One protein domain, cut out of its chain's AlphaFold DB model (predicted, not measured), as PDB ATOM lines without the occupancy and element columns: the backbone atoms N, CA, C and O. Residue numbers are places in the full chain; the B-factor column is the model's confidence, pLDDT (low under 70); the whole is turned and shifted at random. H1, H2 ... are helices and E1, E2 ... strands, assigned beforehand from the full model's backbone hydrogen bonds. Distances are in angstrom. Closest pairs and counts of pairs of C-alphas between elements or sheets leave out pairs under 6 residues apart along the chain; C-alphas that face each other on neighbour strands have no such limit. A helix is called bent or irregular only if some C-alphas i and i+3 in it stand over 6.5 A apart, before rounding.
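This is residues 66 to 175 of the 382 residues of an uncharacterized protein of Gymnopilus dilepis (UniProt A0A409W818). A small, twisted wall of three parallel strands, E1, E2 and E3, has the helix H2 over one face, while the other face is bare. The long helix H1 runs past the E1 edge, the short helices H3 and H4 lie near the end where the strands finish, and two unnamed stretches, residues 139 to 150 and 163 to 175, run back on the same side of the wall as H2. The printed part has 110 residues with four named helices and three named strands, in the order H1 E1 H2 E2 H3 E3 H4; the class is mixed, helices and strands. It is compact, with a radius of gyration of the C-alphas of 14.0 A, and spans 35 by 32 by 26 A.

H1, residues 66 to 84, only grazes the sheet of E1, residues 95 to 104, E2, residues 121 to 127, and E3, residues 151 to 157; its closest C-alphas to E1 are those of Ser 74 and Ile 103, 6.8 A apart. E1 bends by 94 degrees at residue 101. E1 and E2 are parallel at 3 degrees, with N 96 and O 121 within hydrogen-bond range at 3.0 A. H2, residues 105 to 114, is on the sheet at a height over the sheet of 10.2 A; it lies over E2 and only just not over E1, on which 2 of its 10 C-alphas fall. On the local plane it runs along the strands, at 5 degrees to E2. H1 and H2 are close but not clearly touching, the C-alphas of Glu 78 and Val 107 being closest at 7.3 A, with a shallow tilt of 22 degrees, the same way. E2 and E3 are parallel at 7 degrees, with N 155 and O 124 at 2.8 A. E1, H2, E2 and E2, H3, E3 are strand-helix-strand units, two parallel neighbour strands with a helix between them, each with a right-handed crossover; H3 is residues 132 to 138. H3 and H4, residues 159 to 162, are not on the sheet; they are close but not clearly touching, with the C-alphas of Pro 132 and His 162 closest at 6.4 A. Every O i to N i+4 pair is within hydrogen-bond range in H2, against 10 of 15 in H1 and 0 of 3 in H3, which has 3 of 4 O i to N i+3 pairs within range; H4 is too short for an O i to N i+4 pair.

H1 is 28.5 A long, from C-alpha 66 at (116.239, 79.168, 137.102); it is neither bent nor irregular, but only just, as C-alphas 81 and 84 are 6.1 A apart. E1 is 19.4 A long, H2 14.4 A, E2 19.7 A and E3 19.9 A, the last ending at C-alpha 157 at (113.163, 67.623, 129.503). H3 is irregular, with C-alphas 133 and 136 7.6 A apart; it is 9.7 A long, and H4 5.7 A, ending at C-alpha 162 at (113.704, 70.746, 119.182).

The C-alphas of Gln 66 and Asp 172, the two farthest apart, are 38.4 A apart. The printed part has no cut. The link from H3 to E3 is long, with 12 residues. Residues 144 to 145 pair with residues 169 to 170, parallel. The mean pLDDT of the printed part is 78.8, and it is under 70 in residues 66 to 89 and 131 to 139.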
ATOM      1  N   GLN A  66     115.798  80.512 136.735       51.09
ATOM      2  CA  GLN A  66     116.239  79.168 137.102       51.09
ATOM      3  C   GLN A  66     116.934  78.493 135.916       51.09
ATOM      4  O   GLN A  66     118.052  78.023 136.096       51.09
ATOM      5  N   GLY A  67     116.364  78.542 134.707       49.00
ATOM      6  CA  GLY A  67     116.988  78.086 133.455       49.00
ATOM      7  C   GLY A  67     118.378  78.686 133.204       49.00
ATOM      8  O   GLY A  67     119.323  77.973 132.876       49.00
ATOM      9  N   VAL A  68     118.551  79.985 133.459       43.72
ATOM     10  CA  VAL A  68     119.838  80.692 133.342       43.72
ATOM     11  C   VAL A  68     120.829  80.249 134.429       43.72
ATOM     12  O   VAL A  68     122.016  80.075 134.146       43.72
ATOM     13  N   LYS A  69     120.366  79.985 135.661       50.09
ATOM     14  CA  LYS A  69     121.200  79.388 136.724       50.09
ATOM     15  C   LYS A  69     121.579  77.929 136.423       50.09
ATOM     16  O   LYS A  69     122.691  77.524 136.772       50.09
ATOM     17  N   TYR A  70     120.711  77.160 135.758       51.94
ATOM     18  CA  TYR A  70     121.019  75.815 135.257       51.94
ATOM     19  C   TYR A  70     122.126  75.864 134.198       51.94
ATOM     20  O   TYR A  70     123.101  75.122 134.315       51.94
ATOM     21  N   HIS A  71     122.050  76.798 133.245       48.28
ATOM     22  CA  HIS A  71     123.090  76.987 132.228       48.28
ATOM     23  C   HIS A  71     124.470  77.295 132.829       48.28
ATOM     24  O   HIS A  71     125.468  76.724 132.393       48.28
ATOM     25  N   GLN A  72     124.550  78.137 133.868       49.59
ATOM     26  CA  GLN A  72     125.830  78.457 134.517       49.59
ATOM     27  C   GLN A  72     126.455  77.270 135.269       49.59
ATOM     28  O   GLN A  72     127.676  77.131 135.260       49.59
ATOM     29  N   ARG A  73     125.656  76.396 135.900       51.28
ATOM     30  CA  ARG A  73     126.180  75.187 136.567       51.28
ATOM     31  C   ARG A  73     126.542  74.075 135.579       51.28
ATOM     32  O   ARG A  73     127.565  73.425 135.782       51.28
ATOM     33  N   SER A  74     125.764  73.906 134.507       51.72
ATOM     34  CA  SER A  74     126.055  72.940 133.437       51.72
ATOM     35  C   SER A  74     127.375  73.267 132.729       51.72
ATOM     36  O   SER A  74     128.229  72.396 132.574       51.72
ATOM     37  N   HIS A  75     127.620  74.546 132.413       47.38
ATOM     38  CA  HIS A  75     128.833  74.966 131.703       47.38
ATOM     39  C   HIS A  75     130.140  74.794 132.502       47.38
ATOM     40  O   HIS A  75     131.190  74.498 131.926       47.38
ATOM     41  N   VAL A  76     130.108  74.961 133.831       50.41
ATOM     42  CA  VAL A  76     131.295  74.764 134.691       50.41
ATOM     43  C   VAL A  76     131.644  73.274 134.825       50.41
ATOM     44  O   VAL A  76     132.822  72.914 134.882       50.41
ATOM     45  N   PHE A  77     130.636  72.397 134.798       50.66
ATOM     46  CA  PHE A  77     130.821  70.944 134.746       50.66
ATOM     47  C   PHE A  77     131.330  70.479 133.362       50.66
ATOM     48  O   PHE A  77     132.253  69.667 133.278       50.66
ATOM     49  N   GLU A  78     130.806  71.069 132.278       50.94
ATOM     50  CA  GLU A  78     131.157  70.789 130.874       50.94
ATOM     51  C   GLU A  78     132.635  71.017 130.528       50.94
ATOM     52  O   GLU A  78     133.253  70.186 129.859       50.94
ATOM     53  N   LEU A  79     133.224  72.137 130.959       43.62
ATOM     54  CA  LEU A  79     134.582  72.516 130.543       43.62
ATOM     55  C   LEU A  79     135.692  71.803 131.325       43.62
ATOM     56  O   LEU A  79     136.809  71.678 130.817       43.62
ATOM     57  N   THR A  80     135.390  71.316 132.526       46.38
ATOM     58  CA  THR A  80     136.389  70.730 133.434       46.38
ATOM     59  C   THR A  80     136.506  69.215 133.233       46.38
ATOM     60  O   THR A  80     137.610  68.684 133.168       46.38
ATOM     61  N   CYS A  81     135.383  68.524 133.003       45.34
ATOM     62  CA  CYS A  81     135.358  67.073 132.784       45.34
ATOM     63  C   CYS A  81     136.044  66.658 131.462       45.34
ATOM     64  O   CYS A  81     136.760  65.661 131.405       45.34
ATOM     65  N   LEU A  82     135.892  67.465 130.401       45.97
ATOM     66  CA  LEU A  82     136.359  67.124 129.049       45.97
ATOM     67  C   LEU A  82     137.802  67.553 128.735       45.97
ATOM     68  O   LEU A  82     138.423  66.964 127.854       45.97
ATOM     69  N   ARG A  83     138.357  68.568 129.416       43.66
ATOM     70  CA  ARG A  83     139.742  69.025 129.163       43.66
ATOM     71  C   ARG A  83     140.809  68.216 129.899       43.66
ATOM     72  O   ARG A  83     141.953  68.219 129.456       43.66
ATOM     73  N   GLN A  84     140.462  67.538 130.991       43.00
ATOM     74  CA  GLN A  84     141.432  66.844 131.852       43.00
ATOM     75  C   GLN A  84     141.491  65.323 131.624       43.00
ATOM     76  O   GLN A  84     142.434  64.670 132.064       43.00
ATOM     77  N   GLN A  85     140.541  64.756 130.872       45.00
ATOM     78  CA  GLN A  85     140.554  63.356 130.452       45.00
ATOM     79  C   GLN A  85     141.465  63.127 129.231       45.00
ATOM     80  O   GLN A  85     141.026  63.102 128.080       45.00
ATOM     81  N   GLN A  86     142.754  62.897 129.477       44.19
ATOM     82  CA  GLN A  86     143.659  62.301 128.489       44.19
ATOM     83  C   GLN A  86     143.282  60.827 128.199       44.19
ATOM     84  O   GLN A  86     143.719  59.900 128.871       44.19
ATOM     85  N   GLN A  87     142.440  60.644 127.178       52.47
ATOM     86  CA  GLN A  87     142.400  59.607 126.123       52.47
ATOM     87  C   GLN A  87     142.529  58.084 126.388       52.47
ATOM     88  O   GLN A  87     142.157  57.348 125.480       52.47
ATOM     89  N   SER A  88     142.971  57.550 127.533       55.22
ATOM     90  CA  SER A  88     143.315  56.106 127.614       55.22
ATOM     91  C   SER A  88     142.297  55.161 128.276       55.22
ATOM     92  O   SER A  88     142.405  53.959 128.061       55.22
ATOM     93  N   HIS A  89     141.293  55.644 129.022       67.25
ATOM     94  CA  HIS A  89     140.414  54.754 129.817       67.25
ATOM     95  C   HIS A  89     138.899  54.931 129.621       67.25
ATOM     96  O   HIS A  89     138.108  54.206 130.222       67.25
ATOM     97  N   ILE A  90     138.450  55.869 128.780       70.00
ATOM     98  CA  ILE A  90     137.002  56.090 128.576       70.00
ATOM     99  C   ILE A  90     136.381  54.969 127.727       70.00
ATOM    100  O   ILE A  90     135.209  54.637 127.898       70.00
ATOM    101  N   SER A  91     137.179  54.333 126.866       70.81
ATOM    102  CA  SER A  91     136.760  53.226 126.000       70.81
ATOM    103  C   SER A  91     136.398  51.939 126.743       70.81
ATOM    104  O   SER A  91     135.953  50.994 126.103       70.81
ATOM    105  N   ASP A  92     136.576  51.884 128.064       85.94
ATOM    106  CA  ASP A  92     136.296  50.688 128.864       85.94
ATOM    107  C   ASP A  92     135.029  50.841 129.718       85.94
ATOM    108  O   ASP A  92     134.632  49.918 130.432       85.94
ATOM    109  N   ILE A  93     134.350  51.994 129.649       90.88
ATOM    110  CA  ILE A  93     133.120  52.223 130.411       90.88
ATOM    111  C   ILE A  93     132.000  51.368 129.814       90.88
ATOM    112  O   ILE A  93     131.502  51.642 128.721       90.88
ATOM    113  N   THR A  94     131.576  50.343 130.557       95.50
ATOM    114  CA  THR A  94     130.475  49.450 130.160       95.50
ATOM    115  C   THR A  94     129.129  49.849 130.751       95.50
ATOM    116  O   THR A  94     128.092  49.461 130.214       95.50
ATOM    117  N   THR A  95     129.119  50.606 131.847       95.50
ATOM    118  CA  THR A  95     127.901  51.044 132.537       95.50
ATOM    119  C   THR A  95     128.051  52.498 132.949       95.50
ATOM    120  O   THR A  95     129.057  52.851 133.562       95.50
ATOM    121  N   LEU A  96     127.044  53.318 132.663       95.19
ATOM    122  CA  LEU A  96     127.033  54.731 133.024       95.19
ATOM    123  C   LEU A  96     125.678  55.128 133.618       95.19
ATOM    124  O   LEU A  96     124.641  54.869 133.020       95.19
ATOM    125  N   ASP A  97     125.682  55.760 134.788       94.88
ATOM    126  CA  ASP A  97     124.465  56.271 135.427       94.88
ATOM    127  C   ASP A  97     124.651  57.744 135.799       94.88
ATOM    128  O   ASP A  97     125.342  58.079 136.762       94.88
ATOM    129  N   ILE A  98     124.030  58.606 134.998       92.50
ATOM    130  CA  ILE A  98     123.914  60.054 135.195       92.50
ATOM    131  C   ILE A  98     122.414  60.407 135.289       92.50
ATOM    132  O   ILE A  98     121.997  61.530 135.043       92.50
ATOM    133  N   GLY A  99     121.548  59.456 135.661       88.44
ATOM    134  CA  GLY A  99     120.097  59.673 135.701       88.44
ATOM    135  C   GLY A  99     119.635  60.664 136.781       88.44
ATOM    136  O   GLY A  99     118.457  61.020 136.826       88.44
ATOM    137  N   LYS A 100     120.539  61.090 137.672       87.00
ATOM    138  CA  LYS A 100     120.275  62.029 138.776       87.00
ATOM    139  C   LYS A 100     120.759  63.452 138.505       87.00
ATOM    140  O   LYS A 100     120.350  64.352 139.229       87.00
ATOM    141  N   GLU A 101     121.608  63.642 137.500       88.25
ATOM    142  CA  GLU A 101     122.235  64.927 137.192       88.25
ATOM    143  C   GLU A 101     121.811  65.377 135.799       88.25
ATOM    144  O   GLU A 101     121.879  64.602 134.846       88.25
ATOM    145  N   PHE A 102     121.395  66.631 135.676       89.06
ATOM    146  CA  PHE A 102     121.016  67.198 134.389       89.06
ATOM    147  C   PHE A 102     122.249  67.398 133.509       89.06
ATOM    148  O   PHE A 102     123.228  68.009 133.938       89.06
ATOM    149  N   ILE A 103     122.171  66.941 132.263       91.06
ATOM    150  CA  ILE A 103     123.170  67.211 131.229       91.06
ATOM    151  C   ILE A 103     122.510  67.836 130.001       91.06
ATOM    152  O   ILE A 103     121.358  67.535 129.683       91.06
ATOM    153  N   SER A 104     123.253  68.696 129.305       89.44
ATOM    154  CA  SER A 104     122.829  69.251 128.021       89.44
ATOM    155  C   SER A 104     122.800  68.167 126.938       89.44
ATOM    156  O   SER A 104     123.452  67.116 127.038       89.44
ATOM    157  N   LEU A 105     122.056  68.431 125.865       89.44
ATOM    158  CA  LEU A 105     121.988  67.532 124.715       89.44
ATOM    159  C   LEU A 105     123.368  67.329 124.053       89.44
ATOM    160  O   LEU A 105     123.690  66.204 123.684       89.44
ATOM    161  N   ASP A 106     124.215  68.367 123.953       86.94
ATOM    162  CA  ASP A 106     125.586  68.235 123.408       86.94
ATOM    163  C   ASP A 106     126.427  67.253 124.230       86.94
ATOM    164  O   ASP A 106     127.064  66.350 123.680       86.94
ATOM    165  N   VAL A 107     126.392  67.388 125.559       88.06
ATOM    166  CA  VAL A 107     127.140  66.510 126.466       88.06
ATOM    167  C   VAL A 107     126.677  65.071 126.322       88.06
ATOM    168  O   VAL A 107     127.514  64.178 126.187       88.06
ATOM    169  N   PHE A 108     125.363  64.840 126.293       92.88
ATOM    170  CA  PHE A 108     124.802  63.513 126.056       92.88
ATOM    171  C   PHE A 108     125.352  62.891 124.763       92.88
ATOM    172  O   PHE A 108     125.860  61.769 124.782       92.88
ATOM    173  N   LEU A 109     125.329  63.631 123.651       91.38
ATOM    174  CA  LEU A 109     125.800  63.130 122.355       91.38
ATOM    175  C   LEU A 109     127.294  62.864 122.327       91.38
ATOM    176  O   LEU A 109     127.735  61.850 121.783       91.38
ATOM    177  N   ARG A 110     128.079  63.731 122.961       89.31
ATOM    178  CA  ARG A 110     129.518  63.535 123.086       89.31
ATOM    179  C   ARG A 110     129.843  62.285 123.898       89.31
ATOM    180  O   ARG A 110     130.686  61.499 123.476       89.31
ATOM    181  N   VAL A 111     129.155  62.071 125.020       91.50
ATOM    182  CA  VAL A 111     129.327  60.874 125.856       91.50
ATOM    183  C   VAL A 111     128.961  59.613 125.078       91.50
ATOM    184  O   VAL A 111     129.761  58.677 125.041       91.50
ATOM    185  N   MET A 112     127.804  59.597 124.409       94.44
ATOM    186  CA  MET A 112     127.376  58.467 123.576       94.44
ATOM    187  C   MET A 112     128.390  58.173 122.463       94.44
ATOM    188  O   MET A 112     128.745  57.022 122.240       94.44
ATOM    189  N   SER A 113     128.928  59.209 121.815       92.94
ATOM    190  CA  SER A 113     129.948  59.063 120.772       92.94
ATOM    191  C   SER A 113     131.250  58.448 121.301       92.94
ATOM    192  O   SER A 113     131.728  57.450 120.759       92.94
ATOM    193  N   ILE A 114     131.797  58.979 122.400       92.00
ATOM    194  CA  ILE A 114     133.073  58.508 122.968       92.00
ATOM    195  C   ILE A 114     132.948  57.080 123.529       92.00
ATOM    196  O   ILE A 114     133.878  56.287 123.411       92.00
ATOM    197  N   THR A 115     131.798  56.738 124.113       94.12
ATOM    198  CA  THR A 115     131.548  55.424 124.739       94.12
ATOM    199  C   THR A 115     130.868  54.417 123.805       94.12
ATOM    200  O   THR A 115     130.506  53.315 124.222       94.12
ATOM    201  N   SER A 116     130.722  54.768 122.526       95.62
ATOM    202  CA  SER A 116     129.966  54.016 121.518       95.62
ATOM    203  C   SER A 116     130.285  52.522 121.474       95.62
ATOM    204  O   SER A 116     129.385  51.682 121.459       95.62
ATOM    205  N   ASN A 117     131.570  52.177 121.527       96.12
ATOM    206  CA  ASN A 117     132.048  50.802 121.390       96.12
ATOM    207  C   ASN A 117     132.094  50.003 122.701       96.12
ATOM    208  O   ASN A 117     132.442  48.820 122.677       96.12
ATOM    209  N   SER A 118     131.781  50.613 123.842       96.19
ATOM    210  CA  SER A 118     131.981  50.005 125.163       96.19
ATOM    211  C   SER A 118     130.716  49.951 125.999       96.19
ATOM    212  O   SER A 118     130.511  48.983 126.733       96.19
ATOM    213  N   LEU A 119     129.858  50.962 125.870       97.25
ATOM    214  CA  LEU A 119     128.713  51.142 126.742       97.25
ATOM    215  C   LEU A 119     127.666  50.052 126.500       97.25
ATOM    216  O   LEU A 119     127.163  49.881 125.394       97.25
ATOM    217  N   THR A 120     127.325  49.328 127.564       98.06
ATOM    218  CA  THR A 120     126.316  48.260 127.559       98.06
ATOM    219  C   THR A 120     125.027  48.663 128.255       98.06
ATOM    220  O   THR A 120     123.950  48.204 127.874       98.06
ATOM    221  N   LYS A 121     125.118  49.533 129.265       98.00
ATOM    222  CA  LYS A 121     123.975  50.046 130.019       98.00
ATOM    223  C   LYS A 121     124.160  51.523 130.308       98.00
ATOM    224  O   LYS A 121     125.244  51.922 130.736       98.00
ATOM    225  N   ALA A 122     123.108  52.310 130.126       97.25
ATOM    226  CA  ALA A 122     123.178  53.737 130.378       97.25
ATOM    227  C   ALA A 122     121.882  54.304 130.964       97.25
ATOM    228  O   ALA A 122     120.793  53.913 130.546       97.25
ATOM    229  N   SER A 123     122.004  55.248 131.896       96.88
ATOM    230  CA  SER A 123     120.905  56.100 132.355       96.88
ATOM    231  C   SER A 123     121.319  57.566 132.273       96.88
ATOM    232  O   SER A 123     122.392  57.932 132.756       96.88
ATOM    233  N   PHE A 124     120.484  58.397 131.653       95.31
ATOM    234  CA  PHE A 124     120.759  59.813 131.428       95.31
ATOM    235  C   PHE A 124     119.574  60.689 131.801       95.31
ATOM    236  O   PHE A 124     118.420  60.307 131.604       95.31
ATOM    237  N   TYR A 125     119.878  61.903 132.256       92.81
ATOM    238  CA  TYR A 125     118.902  62.964 132.437       92.81
ATOM    239  C   TYR A 125     119.241  64.149 131.527       92.81
ATOM    240  O   TYR A 125     120.083  64.982 131.846       92.81
ATOM    241  N   VAL A 126     118.597  64.198 130.363       92.25
ATOM    242  CA  VAL A 126     118.924  65.109 129.263       92.25
ATOM    243  C   VAL A 126     117.951  66.281 129.225       92.25
ATOM    244  O   VAL A 126     116.739  66.099 129.091       92.25
ATOM    245  N   VAL A 127     118.499  67.492 129.285       90.38
ATOM    246  CA  VAL A 127     117.761  68.742 129.094       90.38
ATOM    247  C   VAL A 127     118.061  69.284 127.704       90.38
ATOM    248  O   VAL A 127     119.217  69.416 127.307       90.38
ATOM    249  N   TYR A 128     117.007  69.601 126.963       87.62
ATOM    250  CA  TYR A 128     117.092  70.276 125.678       87.62
ATOM    251  C   TYR A 128     117.162  71.774 125.982       87.62
ATOM    252  O   TYR A 128     116.149  72.397 126.277       87.62
ATOM    253  N   ASP A 129     118.370  72.329 126.029       81.38
ATOM    254  CA  ASP A 129     118.650  73.712 126.441       81.38
ATOM    255  C   ASP A 129     119.185  74.597 125.301       81.38
ATOM    256  O   ASP A 129     119.316  75.811 125.457       81.38
ATOM    257  N   ILE A 130     119.454  74.016 124.132       70.06
ATOM    258  CA  ILE A 130     120.003  74.725 122.975       70.06
ATOM    259  C   ILE A 130     118.860  75.417 122.200       70.06
ATOM    260  O   ILE A 130     117.848  74.796 121.902       70.06
ATOM    261  N   PRO A 131     118.967  76.704 121.830       68.62
ATOM    262  CA  PRO A 131     117.952  77.351 120.999       68.62
ATOM    263  C   PRO A 131     117.910  76.778 119.564       68.62
ATOM    264  O   PRO A 131     118.977  76.487 119.007       68.62
ATOM    265  N   PRO A 132     116.734  76.741 118.901       60.59
ATOM    266  CA  PRO A 132     116.562  76.195 117.543       60.59
ATOM    267  C   PRO A 132     117.439  76.870 116.478       60.59
ATOM    268  O   PRO A 132     117.795  76.292 115.461       60.59
ATOM    269  N   THR A 133     117.872  78.113 116.691       57.06
ATOM    270  CA  THR A 133     118.765  78.805 115.743       57.06
ATOM    271  C   THR A 133     120.133  78.127 115.588       57.06
ATOM    272  O   THR A 133     120.860  78.421 114.641       57.06
ATOM    273  N   SER A 134     120.473  77.190 116.479       57.25
ATOM    274  CA  SER A 134     121.684  76.365 116.416       57.25
ATOM    275  C   SER A 134     121.509  75.069 115.606       57.25
ATOM    276  O   SER A 134     122.470  74.302 115.495       57.25
ATOM    277  N   ASP A 135     120.326  74.821 115.024       56.00
ATOM    278  CA  ASP A 135     119.940  73.565 114.354       56.00
ATOM    279  C   ASP A 135     120.928  73.111 113.262       56.00
ATOM    280  O   ASP A 135     121.116  71.911 113.053       56.00
ATOM    281  N   LEU A 136     121.654  74.039 112.622       53.50
ATOM    282  CA  LEU A 136     122.685  73.714 111.622       53.50
ATOM    283  C   LEU A 136     123.828  72.848 112.177       53.50
ATOM    284  O   LEU A 136     124.459  72.106 111.423       53.50
ATOM    285  N   ARG A 137     124.126  72.931 113.480       61.84
ATOM    286  CA  ARG A 137     125.178  72.107 114.099       61.84
ATOM    287  C   ARG A 137     124.701  70.693 114.404       61.84
ATOM    288  O   ARG A 137     125.483  69.759 114.268       61.84
ATOM    289  N   LEU A 138     123.432  70.540 114.770       64.94
ATOM    290  CA  LEU A 138     122.847  69.249 115.130       64.94
ATOM    291  C   LEU A 138     122.541  68.389 113.894       64.94
ATOM    292  O   LEU A 138     122.761  67.181 113.919       64.94
ATOM    293  N   GLN A 139     122.132  69.006 112.780       66.44
ATOM    294  CA  GLN A 139     121.865  68.290 111.523       66.44
ATOM    295  C   GLN A 139     123.114  67.651 110.892       66.44
ATOM    296  O   GLN A 139     122.991  66.705 110.120       66.44
ATOM    297  N   ASN A 140     124.311  68.137 111.235       71.31
ATOM    298  CA  ASN A 140     125.582  67.651 110.690       71.31
ATOM    299  C   ASN A 140     126.320  66.679 111.622       71.31
ATOM    300  O   ASN A 140     127.493  66.373 111.392       71.31
ATOM    301  N   LEU A 141     125.674  66.205 112.689       76.62
ATOM    302  CA  LEU A 141     126.307  65.238 113.575       76.62
ATOM    303  C   LEU A 141     126.471  63.894 112.870       76.62
ATOM    304  O   LEU A 141     125.534  63.347 112.285       76.62
ATOM    305  N   ALA A 142     127.686  63.352 112.956       85.94
ATOM    306  CA  ALA A 142     127.955  62.000 112.509       85.94
ATOM    307  C   ALA A 142     127.037  61.023 113.254       85.94
ATOM    308  O   ALA A 142     126.816  61.143 114.462       85.94
ATOM    309  N   LYS A 143     126.521  60.041 112.517       93.19
ATOM    310  CA  LYS A 143     125.718  58.956 113.074       93.19
ATOM    311  C   LYS A 143     126.512  58.231 114.166       93.19
ATOM    312  O   LYS A 143     127.627  57.776 113.912       93.19
ATOM    313  N   ILE A 144     125.932  58.097 115.356       95.12
ATOM    314  CA  ILE A 144     126.556  57.403 116.488       95.12
ATOM    315  C   ILE A 144     126.040  55.967 116.501       95.12
ATOM    316  O   ILE A 144     124.854  55.744 116.738       95.12
ATOM    317  N   ASN A 145     126.908  54.985 116.258       97.31
ATOM    318  CA  ASN A 145     126.522  53.583 116.400       97.31
ATOM    319  C   ASN A 145     126.843  53.068 117.806       97.31
ATOM    320  O   ASN A 145     127.977  53.200 118.245       97.31
ATOM    321  N   MET A 146     125.881  52.434 118.475       97.81
ATOM    322  CA  MET A 146     126.026  51.871 119.822       97.81
ATOM    323  C   MET A 146     125.911  50.334 119.777       97.81
ATOM    324  O   MET A 146     124.923  49.772 120.263       97.81
ATOM    325  N   PRO A 147     126.896  49.611 119.208       97.69
ATOM    326  CA  PRO A 147     126.787  48.177 118.919       97.69
ATOM    327  C   PRO A 147     126.698  47.279 120.160       97.69
ATOM    328  O   PRO A 147     126.409  46.091 120.041       97.69
ATOM    329  N   ARG A 148     126.989  47.811 121.353       98.00
ATOM    330  CA  ARG A 148     126.993  47.051 122.613       98.00
ATOM    331  C   ARG A 148     125.917  47.479 123.603       98.00
ATOM    332  O   ARG A 148     125.776  46.818 124.630       98.00
ATOM    333  N   LEU A 149     125.162  48.540 123.315       98.38
ATOM    334  CA  LEU A 149     124.201  49.105 124.257       98.38
ATOM    335  C   LEU A 149     122.945  48.231 124.325       98.38
ATOM    336  O   LEU A 149     122.138  48.211 123.405       98.38
ATOM    337  N   ILE A 150     122.796  47.506 125.431       98.62
ATOM    338  CA  ILE A 150     121.700  46.563 125.688       98.62
ATOM    339  C   ILE A 150     120.533  47.256 126.392       98.62
ATOM    340  O   ILE A 150     119.379  46.912 126.140       98.62
ATOM    341  N   SER A 151     120.821  48.219 127.271       98.50
ATOM    342  CA  SER A 151     119.814  48.906 128.078       98.50
ATOM    343  C   SER A 151     120.068  50.406 128.123       98.50
ATOM    344  O   SER A 151     121.178  50.841 128.440       98.50
ATOM    345  N   LEU A 152     119.040  51.191 127.820       98.06
ATOM    346  CA  LEU A 152     119.093  52.644 127.837       98.06
ATOM    347  C   LEU A 152     117.868  53.206 128.557       98.06
ATOM    348  O   LEU A 152     116.723  52.904 128.224       98.06
ATOM    349  N   HIS A 153     118.122  54.058 129.542       97.06
ATOM    350  CA  HIS A 153     117.115  54.840 130.240       97.06
ATOM    351  C   HIS A 153     117.390  56.323 130.022       97.06
ATOM    352  O   HIS A 153     118.499  56.795 130.259       97.06
ATOM    353  N   MET A 154     116.394  57.069 129.562       95.38
ATOM    354  CA  MET A 154     116.513  58.506 129.354       95.38
ATOM    355  C   MET A 154     115.378  59.230 130.057       95.38
ATOM    356  O   MET A 154     114.216  58.873 129.889       95.38
ATOM    357  N   ARG A 155     115.719  60.280 130.797       93.19
ATOM    358  CA  ARG A 155     114.788  61.309 131.253       93.19
ATOM    359  C   ARG A 155     114.976  62.518 130.358       93.19
ATOM    360  O   ARG A 155     116.074  63.062 130.319       93.19
ATOM    361  N   LEU A 156     113.948  62.901 129.616       91.69
ATOM    362  CA  LEU A 156     114.004  63.976 128.633       91.69
ATOM    363  C   LEU A 156     113.189  65.173 129.122       91.69
ATOM    364  O   LEU A 156     112.025  65.015 129.492       91.69
ATOM    365  N   VAL A 157     113.796  66.358 129.104       88.88
ATOM    366  CA  VAL A 157     113.163  67.623 129.503       88.88
ATOM    367  C   VAL A 157     113.279  68.652 128.388       88.88
ATOM    368  O   VAL A 157     114.340  68.785 127.779       88.88
ATOM    369  N   ASN A 158     112.213  69.426 128.191       85.94
ATOM    370  CA  ASN A 158     112.098  70.526 127.228       85.94
ATOM    371  C   ASN A 158     112.277  70.112 125.756       85.94
ATOM    372  O   ASN A 158     112.762  70.890 124.933       85.94
ATOM    373  N   THR A 159     111.859  68.902 125.392       85.81
ATOM    374  CA  THR A 159     112.021  68.370 124.028       85.81
ATOM    375  C   THR A 159     111.312  69.209 122.967       85.81
ATOM    376  O   THR A 159     111.764  69.260 121.825       85.81
ATOM    377  N   TYR A 160     110.252  69.932 123.345       81.25
ATOM    378  CA  TYR A 160     109.543  70.878 122.485       81.25
ATOM    379  C   TYR A 160     110.451  71.922 121.819       81.25
ATOM    380  O   TYR A 160     110.110  72.416 120.746       81.25
ATOM    381  N   ILE A 161     111.592  72.266 122.435       79.81
ATOM    382  CA  ILE A 161     112.548  73.232 121.878       79.81
ATOM    383  C   ILE A 161     113.130  72.710 120.560       79.81
ATOM    384  O   ILE A 161     113.363  73.496 119.647       79.81
ATOM    385  N   HIS A 162     113.271  71.392 120.417       76.75
ATOM    386  CA  HIS A 162     113.704  70.746 119.182       76.75
ATOM    387  C   HIS A 162     112.699  69.677 118.740       76.75
ATOM    388  O   HIS A 162     113.052  68.514 118.535       76.75
ATOM    389  N   SER A 163     111.426  70.057 118.596       73.38
ATOM    390  CA  SER A 163     110.390  69.143 118.100       73.38
ATOM    391  C   SER A 163     110.813  68.507 116.769       73.38
ATOM    392  O   SER A 163     111.195  69.222 115.841       73.38
ATOM    393  N   GLY A 164     110.731  67.181 116.655       74.00
ATOM    394  CA  GLY A 164     111.143  66.456 115.448       74.00
ATOM    395  C   GLY A 164     112.636  66.128 115.357       74.00
ATOM    396  O   GLY A 164     113.022  65.337 114.495       74.00
ATOM    397  N   TYR A 165     113.483  66.686 116.227       78.69
ATOM    398  CA  TYR A 165     114.885  66.300 116.287       78.69
ATOM    399  C   TYR A 165     115.055  65.126 117.244       78.69
ATOM    400  O   TYR A 165     114.813  65.237 118.446       78.69
ATOM    401  N   PHE A 166     115.549  64.013 116.710       76.81
ATOM    402  CA  PHE A 166     116.211  63.016 117.531       76.81
ATOM    403  C   PHE A 166     117.648  62.836 117.052       76.81
ATOM    404  O   PHE A 166     117.885  62.785 115.841       76.81
ATOM    405  N   PRO A 167     118.602  62.694 117.979       80.94
ATOM    406  CA  PRO A 167     119.958  62.296 117.654       80.94
ATOM    407  C   PRO A 167     120.041  61.099 116.696       80.94
ATOM    408  O   PRO A 167     119.330  60.112 116.910       80.94
ATOM    409  N   PRO A 168     120.937  61.119 115.688       87.19
ATOM    410  CA  PRO A 168     121.131  60.007 114.761       87.19
ATOM    411  C   PRO A 168     121.922  58.869 115.430       87.19
ATOM    412  O   PRO A 168     123.053  58.564 115.050       87.19
ATOM    413  N   ILE A 169     121.342  58.260 116.464       94.50
ATOM    414  CA  ILE A 169     121.921  57.148 117.218       94.50
ATOM    415  C   ILE A 169     121.304  55.847 116.714       94.50
ATOM    416  O   ILE A 169     120.087  55.759 116.552       94.50
ATOM    417  N   THR A 170     122.132  54.832 116.478       96.44
ATOM    418  CA  THR A 170     121.661  53.479 116.167       96.44
ATOM    419  C   THR A 170     122.062  52.470 117.210       96.44
ATOM    420  O   THR A 170     123.116  52.591 117.833       96.44
ATOM    421  N   PHE A 171     121.211  51.459 117.376       97.44
ATOM    422  CA  PHE A 171     121.422  50.403 118.348       97.44
ATOM    423  C   PHE A 171     121.268  49.027 117.711       97.44
ATOM    424  O   PHE A 171     120.170  48.641 117.321       97.44
ATOM    425  N   ASP A 172     122.360  48.268 117.680       97.00
ATOM    426  CA  ASP A 172     122.373  46.948 117.041       97.00
ATOM    427  C   ASP A 172     121.867  45.837 117.979       97.00
ATOM    428  O   ASP A 172     121.466  44.768 117.525       97.00
ATOM    429  N   VAL A 173     121.915  46.066 119.298       98.25
ATOM    430  CA  VAL A 173     121.635  45.040 120.324       98.25
ATOM    431  C   VAL A 173     120.743  45.528 121.468       98.25
ATOM    432  O   VAL A 173     120.639  44.844 122.491       98.25
ATOM    433  N   LEU A 174     120.098  46.691 121.325       98.50
ATOM    434  CA  LEU A 174     119.261  47.272 122.378       98.50
ATOM    435  C   LEU A 174     118.052  46.378 122.643       98.50
ATOM    436  O   LEU A 174     117.292  46.059 121.729       98.50
ATOM    437  N   ARG A 175     117.887  45.980 123.905       98.62
ATOM    438  CA  ARG A 175     116.791  45.128 124.383       98.62
ATOM    439  C   ARG A 175     115.823  45.898 125.259       98.62
ATOM    440  O   ARG A 175     114.619  45.698 125.121       98.62
TER     441      ARG A 175